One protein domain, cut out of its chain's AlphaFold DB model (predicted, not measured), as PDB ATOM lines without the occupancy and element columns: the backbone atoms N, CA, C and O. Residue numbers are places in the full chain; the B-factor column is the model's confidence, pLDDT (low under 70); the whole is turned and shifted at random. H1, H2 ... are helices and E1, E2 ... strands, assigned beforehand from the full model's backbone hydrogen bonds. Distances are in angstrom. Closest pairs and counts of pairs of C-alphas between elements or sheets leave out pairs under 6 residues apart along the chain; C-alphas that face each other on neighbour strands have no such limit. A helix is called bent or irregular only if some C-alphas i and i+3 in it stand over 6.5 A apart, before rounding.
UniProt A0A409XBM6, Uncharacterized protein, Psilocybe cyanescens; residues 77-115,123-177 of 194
ATOM      1  N   GLU A  77      34.203  -0.791  -8.261       83.38
ATOM      2  CA  GLU A  77      35.655  -0.842  -8.050       83.38
ATOM      3  C   GLU A  77      36.166  -2.280  -7.945       83.38
ATOM      4  O   GLU A  77      35.522  -3.147  -7.349       83.38
ATOM      5  N   GLY A  78      37.342  -2.527  -8.521       76.19
ATOM      6  CA  GLY A  78      37.982  -3.838  -8.535       76.19
ATOM      7  C   GLY A  78      37.318  -4.856  -9.467       76.19
ATOM      8  O   GLY A  78      36.259  -4.627 -10.058       76.19
ATOM      9  N   TRP A  79      37.971  -6.010  -9.587       68.00
ATOM     10  CA  TRP A  79      37.488  -7.159 -10.344       68.00
ATOM     11  C   TRP A  79      37.336  -8.353  -9.404       68.00
ATOM     12  O   TRP A  79      38.296  -8.759  -8.754       68.00
ATOM     13  N   ALA A  80      36.135  -8.922  -9.331       69.88
ATOM     14  CA  ALA A  80      35.880 -10.172  -8.626       69.88
ATOM     15  C   ALA A  80      34.929 -11.050  -9.447       69.88
ATOM     16  O   ALA A  80      34.171 -10.556 -10.288       69.88
ATOM     17  N   TRP A  81      34.962 -12.356  -9.188       63.22
ATOM     18  CA  TRP A  81      34.190 -13.373  -9.914       63.22
ATOM     19  C   TRP A  81      32.676 -13.114  -9.906       63.22
ATOM     20  O   TRP A  81      31.991 -13.391 -10.887       63.22
ATOM     21  N   TYR A  82      32.161 -12.492  -8.844       67.62
ATOM     22  CA  TYR A  82      30.748 -12.119  -8.701       67.62
ATOM     23  C   TYR A  82      30.483 -10.648  -9.065       67.62
ATOM     24  O   TYR A  82      29.443 -10.086  -8.734       67.62
ATOM     25  N   GLY A  83      31.400 -10.033  -9.817       73.31
ATOM     26  CA  GLY A  83      31.386  -8.626 -10.206       73.31
ATOM     27  C   GLY A  83      32.239  -7.748  -9.300       73.31
ATOM     28  O   GLY A  83      32.537  -8.114  -8.172       73.31
ATOM     29  N   GLY A  84      32.622  -6.570  -9.804       81.69
ATOM     30  CA  GLY A  84      33.351  -5.583  -9.004       81.69
ATOM     31  C   GLY A  84      32.578  -5.192  -7.746       81.69
ATOM     32  O   GLY A  84      31.346  -5.298  -7.714       81.69
ATOM     33  N   ASN A  85      33.292  -4.713  -6.737       89.19
ATOM     34  CA  ASN A  85      32.704  -4.212  -5.502       89.19
ATOM     35  C   ASN A  85      31.760  -3.039  -5.800       89.19
ATOM     36  O   ASN A  85      31.838  -2.396  -6.856       89.19
ATOM     37  N   ARG A  86      30.831  -2.775  -4.883       92.00
ATOM     38  CA  ARG A  86      29.912  -1.636  -4.977       92.00
ATOM     39  C   ARG A  86      30.206  -0.682  -3.840       92.00
ATOM     40  O   ARG A  86      30.111  -1.070  -2.681       92.00
ATOM     41  N   ILE A  87      30.568   0.539  -4.195       93.31
ATOM     42  CA  ILE A  87      30.900   1.596  -3.251       93.31
ATOM     43  C   ILE A  87      29.795   2.632  -3.286       93.31
ATOM     44  O   ILE A  87      29.380   3.037  -4.371       93.31
ATOM     45  N   PHE A  88      29.341   3.063  -2.119       94.31
ATOM     46  CA  PHE A  88      28.392   4.160  -1.982       94.31
ATOM     47  C   PHE A  88      28.784   5.069  -0.823       94.31
ATOM     48  O   PHE A  88      29.549   4.681   0.061       94.31
ATOM     49  N   THR A  89      28.233   6.276  -0.828       94.88
ATOM     50  CA  THR A  89      28.388   7.234   0.265       94.88
ATOM     51  C   THR A  89      27.162   7.160   1.166       94.88
ATOM     52  O   THR A  89      26.037   7.311   0.691       94.88
ATOM     53  N   GLY A  90      27.371   6.898   2.455       92.62
ATOM     54  CA  GLY A  90      26.306   6.857   3.450       92.62
ATOM     55  C   GLY A  90      25.819   8.254   3.865       92.62
ATOM     56  O   GLY A  90      26.416   9.268   3.490       92.62
ATOM     57  N   PRO A  91      24.753   8.329   4.681       93.62
ATOM     58  CA  PRO A  91      24.202   9.597   5.168       93.62
ATOM     59  C   PRO A  91      25.185  10.380   6.051       93.62
ATOM     60  O   PRO A  91      25.109  11.603   6.143       93.62
ATOM     61  N   ASP A  92      26.154   9.694   6.657       93.56
ATOM     62  CA  ASP A  92      27.242  10.287   7.436       93.56
ATOM     63  C   ASP A  92      28.421  10.774   6.570       93.56
ATOM     64  O   ASP A  92      29.478  11.121   7.100       93.56
ATOM     65  N   LYS A  93      28.243  10.813   5.241       92.69
ATOM     66  CA  LYS A  93      29.235  11.221   4.232       92.69
ATOM     67  C   LYS A  93      30.475  10.326   4.164       92.69
ATOM     68  O   LYS A  93      31.457  10.699   3.520       92.69
ATOM     69  N   LYS A  94      30.446   9.145   4.783       92.62
ATOM     70  CA  LYS A  94      31.523   8.160   4.665       92.62
ATOM     71  C   LYS A  94      31.271   7.216   3.502       92.62
ATOM     72  O   LYS A  94      30.131   6.998   3.099       92.62
ATOM     73  N   GLN A  95      32.347   6.655   2.962       92.88
ATOM     74  CA  GLN A  95      32.262   5.667   1.894       92.88
ATOM     75  C   GLN A  95      32.197   4.259   2.473       92.88
ATOM     76  O   GLN A  95      32.915   3.918   3.413       92.88
ATOM     77  N   TYR A  96      31.355   3.433   1.874       94.19
ATOM     78  CA  TYR A  96      31.139   2.055   2.268       94.19
ATOM     79  C   TYR A  96      31.256   1.149   1.058       94.19
ATOM     80  O   TYR A  96      30.807   1.506  -0.030       94.19
ATOM     81  N   ILE A  97      31.836  -0.032   1.256       93.56
ATOM     82  CA  ILE A  97      32.097  -0.999   0.197       93.56
ATOM     83  C   ILE A  97      31.408  -2.329   0.488       93.56
ATOM     84  O   ILE A  97      31.715  -3.012   1.465       93.56
ATOM     85  N   TRP A  98      30.504  -2.712  -0.408       94.25
ATOM     86  CA  TRP A  98      29.969  -4.062  -0.486       94.25
ATOM     87  C   TRP A  98      30.940  -4.958  -1.249       94.25
ATOM     88  O   TRP A  98      31.232  -4.723  -2.430       94.25
ATOM     89  N   LYS A  99      31.402  -6.010  -0.574       90.62
ATOM     90  CA  LYS A  99      32.157  -7.116  -1.160       90.62
ATOM     91  C   LYS A  99      31.226  -8.305  -1.364       90.62
ATOM     92  O   LYS A  99      30.605  -8.781  -0.418       90.62
ATOM     93  N   MET A 100      31.150  -8.776  -2.607       86.56
ATOM     94  CA  MET A 100      30.336  -9.927  -3.001       86.56
ATOM     95  C   MET A 100      31.218 -11.172  -3.105       86.56
ATOM     96  O   MET A 100      32.010 -11.309  -4.041       86.56
ATOM     97  N   GLY A 101      31.083 -12.079  -2.143       79.19
ATOM     98  CA  GLY A 101      31.642 -13.426  -2.195       79.19
ATOM     99  C   GLY A 101      30.689 -14.422  -2.862       79.19
ATOM    100  O   GLY A 101      29.586 -14.080  -3.285       79.19
ATOM    101  N   SER A 102      31.105 -15.688  -2.932       72.06
ATOM    102  CA  SER A 102      30.298 -16.774  -3.509       72.06
ATOM    103  C   SER A 102      29.003 -17.026  -2.736       72.06
ATOM    104  O   SER A 102      27.940 -17.187  -3.338       72.06
ATOM    105  N   SER A 103      29.095 -16.990  -1.407       73.50
ATOM    106  CA  SER A 103      28.000 -17.306  -0.482       73.50
ATOM    107  C   SER A 103      27.856 -16.281   0.646       73.50
ATOM    108  O   SER A 103      27.114 -16.511   1.597       73.50
ATOM    109  N   ILE A 104      28.603 -15.179   0.597       85.38
ATOM    110  CA  ILE A 104      28.672 -14.188   1.674       85.38
ATOM    111  C   ILE A 104      28.724 -12.805   1.029       85.38
ATOM    112  O   ILE A 104      29.456 -12.613   0.057       85.38
ATOM    113  N   SER A 105      27.975 -11.861   1.587       91.56
ATOM    114  CA  SER A 105      28.058 -10.440   1.249       91.56
ATOM    115  C   SER A 105      28.423  -9.661   2.506       91.56
ATOM    116  O   SER A 105      27.812  -9.849   3.559       91.56
ATOM    117  N   GLU A 106      29.440  -8.813   2.410       94.25
ATOM    118  CA  GLU A 106      29.990  -8.072   3.550       94.25
ATOM    119  C   GLU A 106      30.104  -6.592   3.207       94.25
ATOM    120  O   GLU A 106      30.564  -6.225   2.122       94.25
ATOM    121  N   LEU A 107      29.691  -5.747   4.146       95.44
ATOM    122  CA  LEU A 107      29.786  -4.299   4.058       95.44
ATOM    123  C   LEU A 107      30.902  -3.816   4.973       95.44
ATOM    124  O   LEU A 107      30.871  -4.066   6.177       95.44
ATOM    125  N   PHE A 108      31.845  -3.069   4.415       94.06
ATOM    126  CA  PHE A 108      32.929  -2.451   5.171       94.06
ATOM    127  C   PHE A 108      32.879  -0.933   5.049       94.06
ATOM    128  O   PHE A 108      32.496  -0.397   4.010       94.06
ATOM    129  N   LEU A 109      33.327  -0.240   6.092       93.06
ATOM    130  CA  LEU A 109      33.675   1.172   6.006       93.06
ATOM    131  C   LEU A 109      34.982   1.305   5.213       93.06
ATOM    132  O   LEU A 109      36.000   0.696   5.553       93.06
ATOM    133  N   GLN A 110      34.950   2.094   4.145       84.19
ATOM    134  CA  GLN A 110      36.111   2.367   3.315       84.19
ATOM    135  C   GLN A 110      36.953   3.456   3.987       84.19
ATOM    136  O   GLN A 110      36.641   4.641   3.896       84.19
ATOM    137  N   ASN A 111      38.024   3.056   4.679       69.75
ATOM    138  CA  ASN A 111      39.037   4.008   5.131       69.75
ATOM    139  C   ASN A 111      39.814   4.523   3.913       69.75
ATOM    140  O   ASN A 111      40.310   3.737   3.109       69.75
ATOM    141  N   THR A 112      39.935   5.843   3.784       54.38
ATOM    142  CA  THR A 112      40.679   6.518   2.706       54.38
ATOM    143  C   THR A 112      42.193   6.301   2.771       54.38
ATOM    144  O   THR A 112      42.889   6.601   1.806       54.38
ATOM    145  N   ASP A 113      42.706   5.705   3.847       49.25
ATOM    146  CA  ASP A 113      44.124   5.395   4.012       49.25
ATOM    147  C   ASP A 113      44.433   3.945   3.606       49.25
ATOM    148  O   ASP A 113      44.887   3.128   4.401       49.25
ATOM    149  N   PHE A 114      44.248   3.638   2.317       49.16
ATOM    150  CA  PHE A 114      44.881   2.477   1.664       49.16
ATOM    151  C   PHE A 114      46.391   2.680   1.447       49.16
ATOM    152  O   PHE A 114      47.034   1.902   0.744       49.16
ATOM    153  N   SER A 115      46.979   3.730   2.026       44.12
ATOM    154  CA  SER A 115      48.427   3.840   2.099       44.12
ATOM    155  C   SER A 115      48.914   2.759   3.054       44.12
ATOM    156  O   SER A 115      48.702   2.848   4.263       44.12
ATOM    157  N   VAL A 123      42.907  -3.923   9.546       62.94
ATOM    158  CA  VAL A 123      41.646  -4.656   9.682       62.94
ATOM    159  C   VAL A 123      40.539  -3.792   9.072       62.94
ATOM    160  O   VAL A 123      40.292  -2.692   9.572       62.94
ATOM    161  N   PRO A 124      39.892  -4.222   7.975       76.50
ATOM    162  CA  PRO A 124      38.777  -3.475   7.415       76.50
ATOM    163  C   PRO A 124      37.631  -3.453   8.430       76.50
ATOM    164  O   PRO A 124      37.307  -4.469   9.044       76.50
ATOM    165  N   PHE A 125      37.027  -2.285   8.624       89.62
ATOM    166  CA  PHE A 125      36.026  -2.099   9.664       89.62
ATOM    167  C   PHE A 125      34.656  -2.591   9.169       89.62
ATOM    168  O   PHE A 125      34.063  -1.993   8.269       89.62
ATOM    169  N   LEU A 126      34.203  -3.728   9.704       93.19
ATOM    170  CA  LEU A 126      32.990  -4.433   9.281       93.19
ATOM    171  C   LEU A 126      31.730  -3.731   9.809       93.19
ATOM    172  O   LEU A 126      31.635  -3.401  10.988       93.19
ATOM    173  N   ILE A 127      30.764  -3.514   8.920       96.50
ATOM    174  CA  ILE A 127      29.524  -2.773   9.186       96.50
ATOM    175  C   ILE A 127      28.304  -3.681   9.108       96.50
ATOM    176  O   ILE A 127      27.407  -3.573   9.940       96.50
ATOM    177  N   ALA A 128      28.279  -4.593   8.139       97.06
ATOM    178  CA  ALA A 128      27.238  -5.604   8.047       97.06
ATOM    179  C   ALA A 128      27.772  -6.880   7.401       97.06
ATOM    180  O   ALA A 128      28.681  -6.835   6.565       97.06
ATOM    181  N   ARG A 129      27.190  -8.018   7.771       95.31
ATOM    182  CA  ARG A 129      27.557  -9.326   7.240       95.31
ATOM    183  C   ARG A 129      26.333 -10.184   7.009       95.31
ATOM    184  O   ARG A 129      25.514 -10.382   7.900       95.31
ATOM    185  N   TYR A 130      26.248 -10.727   5.806       94.31
ATOM    186  CA  TYR A 130      25.250 -11.717   5.463       94.31
ATOM    187  C   TYR A 130      25.764 -13.129   5.727       94.31
ATOM    188  O   TYR A 130      26.803 -13.536   5.202       94.31
ATOM    189  N   TYR A 131      24.989 -13.897   6.480       89.31
ATOM    190  CA  TYR A 131      25.174 -15.325   6.659       89.31
ATOM    191  C   TYR A 131      24.166 -16.075   5.796       89.31
ATOM    192  O   TYR A 131      22.957 -16.016   6.029       89.31
ATOM    193  N   SER A 132      24.678 -16.821   4.818       84.50
ATOM    194  CA  SER A 132      23.856 -17.760   4.055       84.50
ATOM    195  C   SER A 132      23.249 -18.838   4.957       84.50
ATOM    196  O   SER A 132      23.861 -19.195   5.974       84.50
ATOM    197  N   PRO A 133      22.090 -19.405   4.562       85.38
ATOM    198  CA  PRO A 133      21.541 -20.578   5.218       85.38
ATOM    199  C   PRO A 133      22.596 -21.675   5.315       85.38
ATOM    200  O   PRO A 133      23.302 -21.958   4.344       85.38
ATOM    201  N   ARG A 134      22.690 -22.302   6.483       81.56
ATOM    202  CA  ARG A 134      23.615 -23.411   6.727       81.56
ATOM    203  C   ARG A 134      22.959 -24.446   7.624       81.56
ATOM    204  O   ARG A 134      22.032 -24.128   8.362       81.56
ATOM    205  N   HIS A 135      23.452 -25.674   7.566       74.25
ATOM    206  CA  HIS A 135      23.070 -26.704   8.525       74.25
ATOM    207  C   HIS A 135      23.980 -26.612   9.750       74.25
ATOM    208  O   HIS A 135      25.191 -26.424   9.613       74.25
ATOM    209  N   SER A 136      23.394 -26.694  10.942       76.06
ATOM    210  CA  SER A 136      24.145 -26.873  12.180       76.06
ATOM    211  C   SER A 136      24.722 -28.293  12.245       76.06
ATOM    212  O   SER A 136      24.352 -29.169  11.461       76.06
ATOM    213  N   VAL A 137      25.620 -28.532  13.204       76.56
ATOM    214  CA  VAL A 137      26.175 -29.872  13.480       76.56
ATOM    215  C   VAL A 137      25.065 -30.889  13.788       76.56
ATOM    216  O   VAL A 137      25.206 -32.063  13.470       76.56
ATOM    217  N   HIS A 138      23.929 -30.429  14.317       78.94
ATOM    218  CA  HIS A 138      22.750 -31.246  14.623       78.94
ATOM    219  C   HIS A 138      21.723 -31.276  13.476       78.94
ATOM    220  O   HIS A 138      20.551 -31.559  13.700       78.94
ATOM    221  N   HIS A 139      22.138 -30.956  12.245       72.12
ATOM    222  CA  HIS A 139      21.294 -30.897  11.042       72.12
ATOM    223  C   HIS A 139      20.149 -29.872  11.067       72.12
ATOM    224  O   HIS A 139      19.393 -29.776  10.095       72.12
ATOM    225  N   GLU A 140      20.058 -29.033  12.095       83.00
ATOM    226  CA  GLU A 140      19.084 -27.948  12.142       83.00
ATOM    227  C   GLU A 140      19.416 -26.890  11.086       83.00
ATOM    228  O   GLU A 140      20.570 -26.484  10.906       83.00
ATOM    229  N   LYS A 141      18.393 -26.438  10.360       82.81
ATOM    230  CA  LYS A 141      18.546 -25.410   9.333       82.81
ATOM    231  C   LYS A 141      18.636 -24.040  10.000       82.81
ATOM    232  O   LYS A 141      17.634 -23.513  10.473       82.81
ATOM    233  N   ILE A 142      19.820 -23.438   9.973       84.06
ATOM    234  CA  ILE A 142      20.023 -22.053  10.401       84.06
ATOM    235  C   ILE A 142      19.539 -21.142   9.263       84.06
ATOM    236  O   ILE A 142      20.040 -21.269   8.136       84.06
ATOM    237  N   PRO A 143      18.560 -20.250   9.511       88.62
ATOM    238  CA  PRO A 143      18.042 -19.357   8.484       88.62
ATOM    239  C   PRO A 143      19.100 -18.342   8.038       88.62
ATOM    240  O   PRO A 143      20.066 -18.049   8.745       88.62
ATOM    241  N   ALA A 144      18.897 -17.794   6.840       89.62
ATOM    242  CA  ALA A 144      19.693 -16.677   6.361       89.62
ATOM    243  C   ALA A 144      19.532 -15.479   7.305       89.62
ATOM    244  O   ALA A 144      18.417 -15.179   7.731       89.62
ATOM    245  N   SER A 145      20.620 -14.774   7.598       91.50
ATOM    246  CA  SER A 145      20.574 -13.579   8.446       91.50
ATOM    247  C   SER A 145      21.525 -12.507   7.940       91.50
ATOM    248  O   SER A 145      22.603 -12.805   7.429       91.50
ATOM    249  N   LEU A 146      21.109 -11.250   8.069       95.88
ATOM    250  CA  LEU A 146      21.970 -10.091   7.879       95.88
ATOM    251  C   LEU A 146      22.231  -9.484   9.255       95.88
ATOM    252  O   LEU A 146      21.322  -8.940   9.875       95.88
ATOM    253  N   GLU A 147      23.466  -9.590   9.725       96.25
ATOM    254  CA  GLU A 147      23.914  -8.952  10.957       96.25
ATOM    255  C   GLU A 147      24.404  -7.542  10.629       96.25
ATOM    256  O   GLU A 147      25.274  -7.366   9.773       96.25
ATOM    257  N   ILE A 148      23.834  -6.539  11.295       96.94
ATOM    258  CA  ILE A 148      24.266  -5.142  11.214       96.94
ATOM    259  C   ILE A 148      24.950  -4.816  12.536       96.94
ATOM    260  O   ILE A 148      24.343  -4.932  13.597       96.94
ATOM    261  N   PHE A 149      26.223  -4.437  12.473       95.81
ATOM    262  CA  PHE A 149      26.986  -4.083  13.665       95.81
ATOM    263  C   PHE A 149      26.614  -2.679  14.136       95.81
ATOM    264  O   PHE A 149      26.173  -1.844  13.346       95.81
ATOM    265  N   LYS A 150      26.890  -2.381  15.410       94.56
ATOM    266  CA  LYS A 150      26.569  -1.099  16.061       94.56
ATOM    267  C   LYS A 150      26.934   0.139  15.232       94.56
ATOM    268  O   LYS A 150      26.220   1.132  15.213       94.56
ATOM    269  N   ALA A 151      28.048   0.081  14.510       92.38
ATOM    270  CA  ALA A 151      28.523   1.184  13.682       92.38
ATOM    271  C   ALA A 151      27.743   1.411  12.372       92.38
ATOM    272  O   ALA A 151      28.052   2.361  11.657       92.38
ATOM    273  N   GLY A 152      26.797   0.536  12.026       93.69
ATOM    274  CA  GLY A 152      25.890   0.663  10.884       93.69
ATOM    275  C   GLY A 152      24.438   0.954  11.269       93.69
ATOM    276  O   GLY A 152      23.630   1.206  10.377       93.69
ATOM    277  N   GLU A 153      24.096   0.944  12.563       95.50
ATOM    278  CA  GLU A 153      22.715   1.105  13.045       95.50
ATOM    279  C   GLU A 153      22.071   2.410  12.555       95.50
ATOM    280  O   GLU A 153      20.898   2.425  12.174       95.50
ATOM    281  N   HIS A 154      22.853   3.491  12.464       95.12
ATOM    282  CA  HIS A 154      22.406   4.811  12.000       95.12
ATOM    283  C   HIS A 154      21.954   4.845  10.533       95.12
ATOM    284  O   HIS A 154      21.367   5.830  10.098       95.12
ATOM    285  N   MET A 155      22.237   3.796   9.761       95.31
ATOM    286  CA  MET A 155      21.877   3.688   8.347       95.31
ATOM    287  C   MET A 155      21.246   2.330   8.007       95.31
ATOM    288  O   MET A 155      21.343   1.859   6.875       95.31
ATOM    289  N   THR A 156      20.575   1.710   8.982       95.62
ATOM    290  CA  THR A 156      19.971   0.370   8.874       95.62
ATOM    291  C   THR A 156      19.097   0.194   7.630       95.62
ATOM    292  O   THR A 156      19.284  -0.763   6.882       95.62
ATOM    293  N   GLU A 157      18.180   1.129   7.355       93.56
ATOM    294  CA  GLU A 157      17.308   1.048   6.173       93.56
ATOM    295  C   GLU A 157      18.116   1.029   4.869       93.56
ATOM    296  O   GLU A 157      17.872   0.204   3.989       93.56
ATOM    297  N   LEU A 158      19.133   1.889   4.763       95.00
ATOM    298  CA  LEU A 158      19.995   1.952   3.587       95.00
ATOM    299  C   LEU A 158      20.819   0.667   3.426       95.00
ATOM    300  O   LEU A 158      20.973   0.173   2.307       95.00
ATOM    301  N   ILE A 159      21.316   0.092   4.526       96.75
ATOM    302  CA  ILE A 159      22.008  -1.204   4.504       96.75
ATOM    303  C   ILE A 159      21.071  -2.285   3.962       96.75
ATOM    304  O   ILE A 159      21.477  -3.018   3.066       96.75
ATOM    305  N   LEU A 160      19.825  -2.361   4.438       95.75
ATOM    306  CA  LEU A 160      18.849  -3.357   3.976       95.75
ATOM    307  C   LEU A 160      18.556  -3.222   2.478       95.75
ATOM    308  O   LEU A 160      18.621  -4.202   1.737       95.75
ATOM    309  N   ILE A 161      18.281  -2.003   2.019       95.00
ATOM    310  CA  ILE A 161      17.960  -1.714   0.617       95.00
ATOM    311  C   ILE A 161      19.132  -2.081  -0.293       95.00
ATOM    312  O   ILE A 161      18.972  -2.790  -1.291       95.00
ATOM    313  N   THR A 162      20.330  -1.615   0.061       95.31
ATOM    314  CA  THR A 162      21.532  -1.890  -0.727       95.31
ATOM    315  C   THR A 162      21.889  -3.371  -0.686       95.31
ATOM    316  O   THR A 162      22.224  -3.927  -1.726       95.31
ATOM    317  N   PHE A 163      21.724  -4.046   0.452       95.38
ATOM    318  CA  PHE A 163      21.912  -5.489   0.577       95.38
ATOM    319  C   PHE A 163      20.999  -6.282  -0.370       95.38
ATOM    320  O   PHE A 163      21.491  -7.153  -1.087       95.38
ATOM    321  N   ILE A 164      19.701  -5.962  -0.437       94.00
ATOM    322  CA  ILE A 164      18.757  -6.644  -1.341       94.00
ATOM    323  C   ILE A 164      19.212  -6.508  -2.798       94.00
ATOM    324  O   ILE A 164      19.234  -7.496  -3.535       94.00
ATOM    325  N   TYR A 165      19.627  -5.305  -3.204       93.06
ATOM    326  CA  TYR A 165      20.192  -5.077  -4.533       93.06
ATOM    327  C   TYR A 165      21.453  -5.925  -4.776       93.06
ATOM    328  O   TYR A 165      21.573  -6.575  -5.816       93.06
ATOM    329  N   ILE A 166      22.383  -5.944  -3.820       91.81
ATOM    330  CA  ILE A 166      23.645  -6.689  -3.914       91.81
ATOM    331  C   ILE A 166      23.400  -8.195  -4.046       91.81
ATOM    332  O   ILE A 166      23.978  -8.836  -4.926       91.81
ATOM    333  N   GLU A 167      22.515  -8.762  -3.227       90.88
ATOM    334  CA  GLU A 167      22.186 -10.187  -3.282       90.88
ATOM    335  C   GLU A 167      21.488 -10.578  -4.581       90.88
ATOM    336  O   GLU A 167      21.779 -11.638  -5.139       90.88
ATOM    337  N   GLU A 168      20.608  -9.727  -5.105       89.38
ATOM    338  CA  GLU A 168      19.977  -9.988  -6.394       89.38
ATOM    339  C   GLU A 168      21.013  -9.983  -7.528       89.38
ATOM    340  O   GLU A 168      21.064 -10.921  -8.326       89.38
ATOM    341  N   MET A 169      21.935  -9.013  -7.535       86.69
ATOM    342  CA  MET A 169      23.048  -8.981  -8.492       86.69
ATOM    343  C   MET A 169      23.949 -10.221  -8.388       86.69
ATOM    344  O   MET A 169      24.387 -10.757  -9.415       86.69
ATOM    345  N   ARG A 170      24.224 -10.699  -7.169       86.62
ATOM    346  CA  ARG A 170      25.000 -11.923  -6.924       86.62
ATOM    347  C   ARG A 170      24.280 -13.149  -7.492       86.62
ATOM    348  O   ARG A 170      24.889 -13.917  -8.239       86.62
ATOM    349  N   ARG A 171      22.980 -13.311  -7.206       85.19
ATOM    350  CA  ARG A 171      22.153 -14.426  -7.709       85.19
ATOM    351  C   ARG A 171      22.062 -14.448  -9.231       85.19
ATOM    352  O   ARG A 171      22.198 -15.511  -9.831       85.19
ATOM    353  N   GLN A 172      21.868 -13.294  -9.866       84.25
ATOM    354  CA  GLN A 172      21.819 -13.205 -11.328       84.25
ATOM    355  C   GLN A 172      23.129 -13.676 -11.964       84.25
ATOM    356  O   GLN A 172      23.114 -14.429 -12.934       84.25
ATOM    357  N   ARG A 173      24.276 -13.321 -11.379       81.50
ATOM    358  CA  ARG A 173      25.588 -13.771 -11.870       81.50
ATOM    359  C   ARG A 173      25.842 -15.255 -11.647       81.50
ATOM    360  O   ARG A 173      26.471 -15.877 -12.494       81.50
ATOM    361  N   GLN A 174      25.328 -15.835 -10.562       79.75
ATOM    362  CA  GLN A 174      25.373 -17.287 -10.366       79.75
ATOM    363  C   GLN A 174      24.590 -18.021 -11.459       79.75
ATOM    364  O   GLN A 174      25.103 -18.986 -12.021       79.75
ATOM    365  N   LYS A 175      23.400 -17.525 -11.828       77.25
ATOM    366  CA  LYS A 175      22.589 -18.097 -12.921       77.25
ATOM    367  C   LYS A 175      23.261 -17.988 -14.294       77.25
ATOM    368  O   LYS A 175      23.056 -18.852 -15.133       77.25
ATOM    369  N   LEU A 176      24.051 -16.938 -14.518       70.31
ATOM    370  CA  LEU A 176      24.781 -16.711 -15.770       70.31
ATOM    371  C   LEU A 176      26.157 -17.403 -15.807       70.31
ATOM    372  O   LEU A 176      26.827 -17.366 -16.838       70.31
ATOM    373  N   SER A 177      26.604 -18.012 -14.704       59.09
ATOM    374  CA  SER A 177      27.881 -18.726 -14.670       59.09
ATOM    375  C   SER A 177      27.758 -20.096 -15.368       59.09
ATOM    376  O   SER A 177      26.803 -20.822 -15.094       59.09
TER     377      SER A 177
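What this domain is: This is residues 77 to 115 and 123 to 177 of the 194 residues of an uncharacterized protein of Psilocybe cyanescens (UniProt A0A409XBM6). A twisted sheet of five strands curls round one long, kinked helix, H1, which covers one face while the other is bare of helices. The link between E4 and E5, residues 132 to 144, reaches out at one end of the long axis. The printed part has 94 residues, with five named strands and one named helix that follow along the chain as E1 E2 E3 E4 E5 H1; the sheet's order is E1 - E2 - E3 - E4 - E5, all antiparallel. The class is mixed, helices and strands, in two layers, with a helix on one face of a sheet. The whole is compact, with a radius of gyration of the C-alphas of 14.2 A and spans of 42 by 32 by 26 A.

Where its parts are: E1, residues 85 to 89, begins at C-alpha 85 (32.704, -4.212, -5.502) and is 13.5 A long. E2 is residues 95 to 100, 16.5 A; E3 is 105 to 109, 13.7 A; E4 is 125 to 131, 17.4 A; E5 is 145 to 148, 9.6 A. H1, residues 150 to 176, measures 35.5 A and ends at C-alpha 176 (24.781, -16.711, -15.770). It is irregular, with C-alphas 154 and 157 8.6 A apart, and has a kink of 88 degrees near residue 157.

How they stand to each other: E1, E2 and E3 form a meander, each strand the antiparallel neighbour of the one before. N 88 and O 96 are 3.0 A apart between E1 and E2, and N 99 and O 106 2.8 A between E2 and E3. E3 and E4 have N 107 and O 128 at 2.8 A. The hairpin E4 and E5 has N 129 and O 147 at 2.8 A. H1 is on the sheet; its closest C-alphas to E4 are Gly 152 and Ile 127, 5.3 A, and to E2 Arg 170 and Met 100, 6.9 A. In H1, 19 of 23 O i to N i+4 pairs are within hydrogen-bond range. E1 and E5, the edge strands, are apart.

The domain as a whole: The C-alphas farthest apart, those of Ser 115 and His 138, are 45.2 A apart. Residues 116 to 122 are not printed, with 13.3 A between C-alphas 115 and 123. The link E4 to E5 is long. The model's pLDDT is under 70 at residues 79 to 82, 111 to 115, 123 and 177.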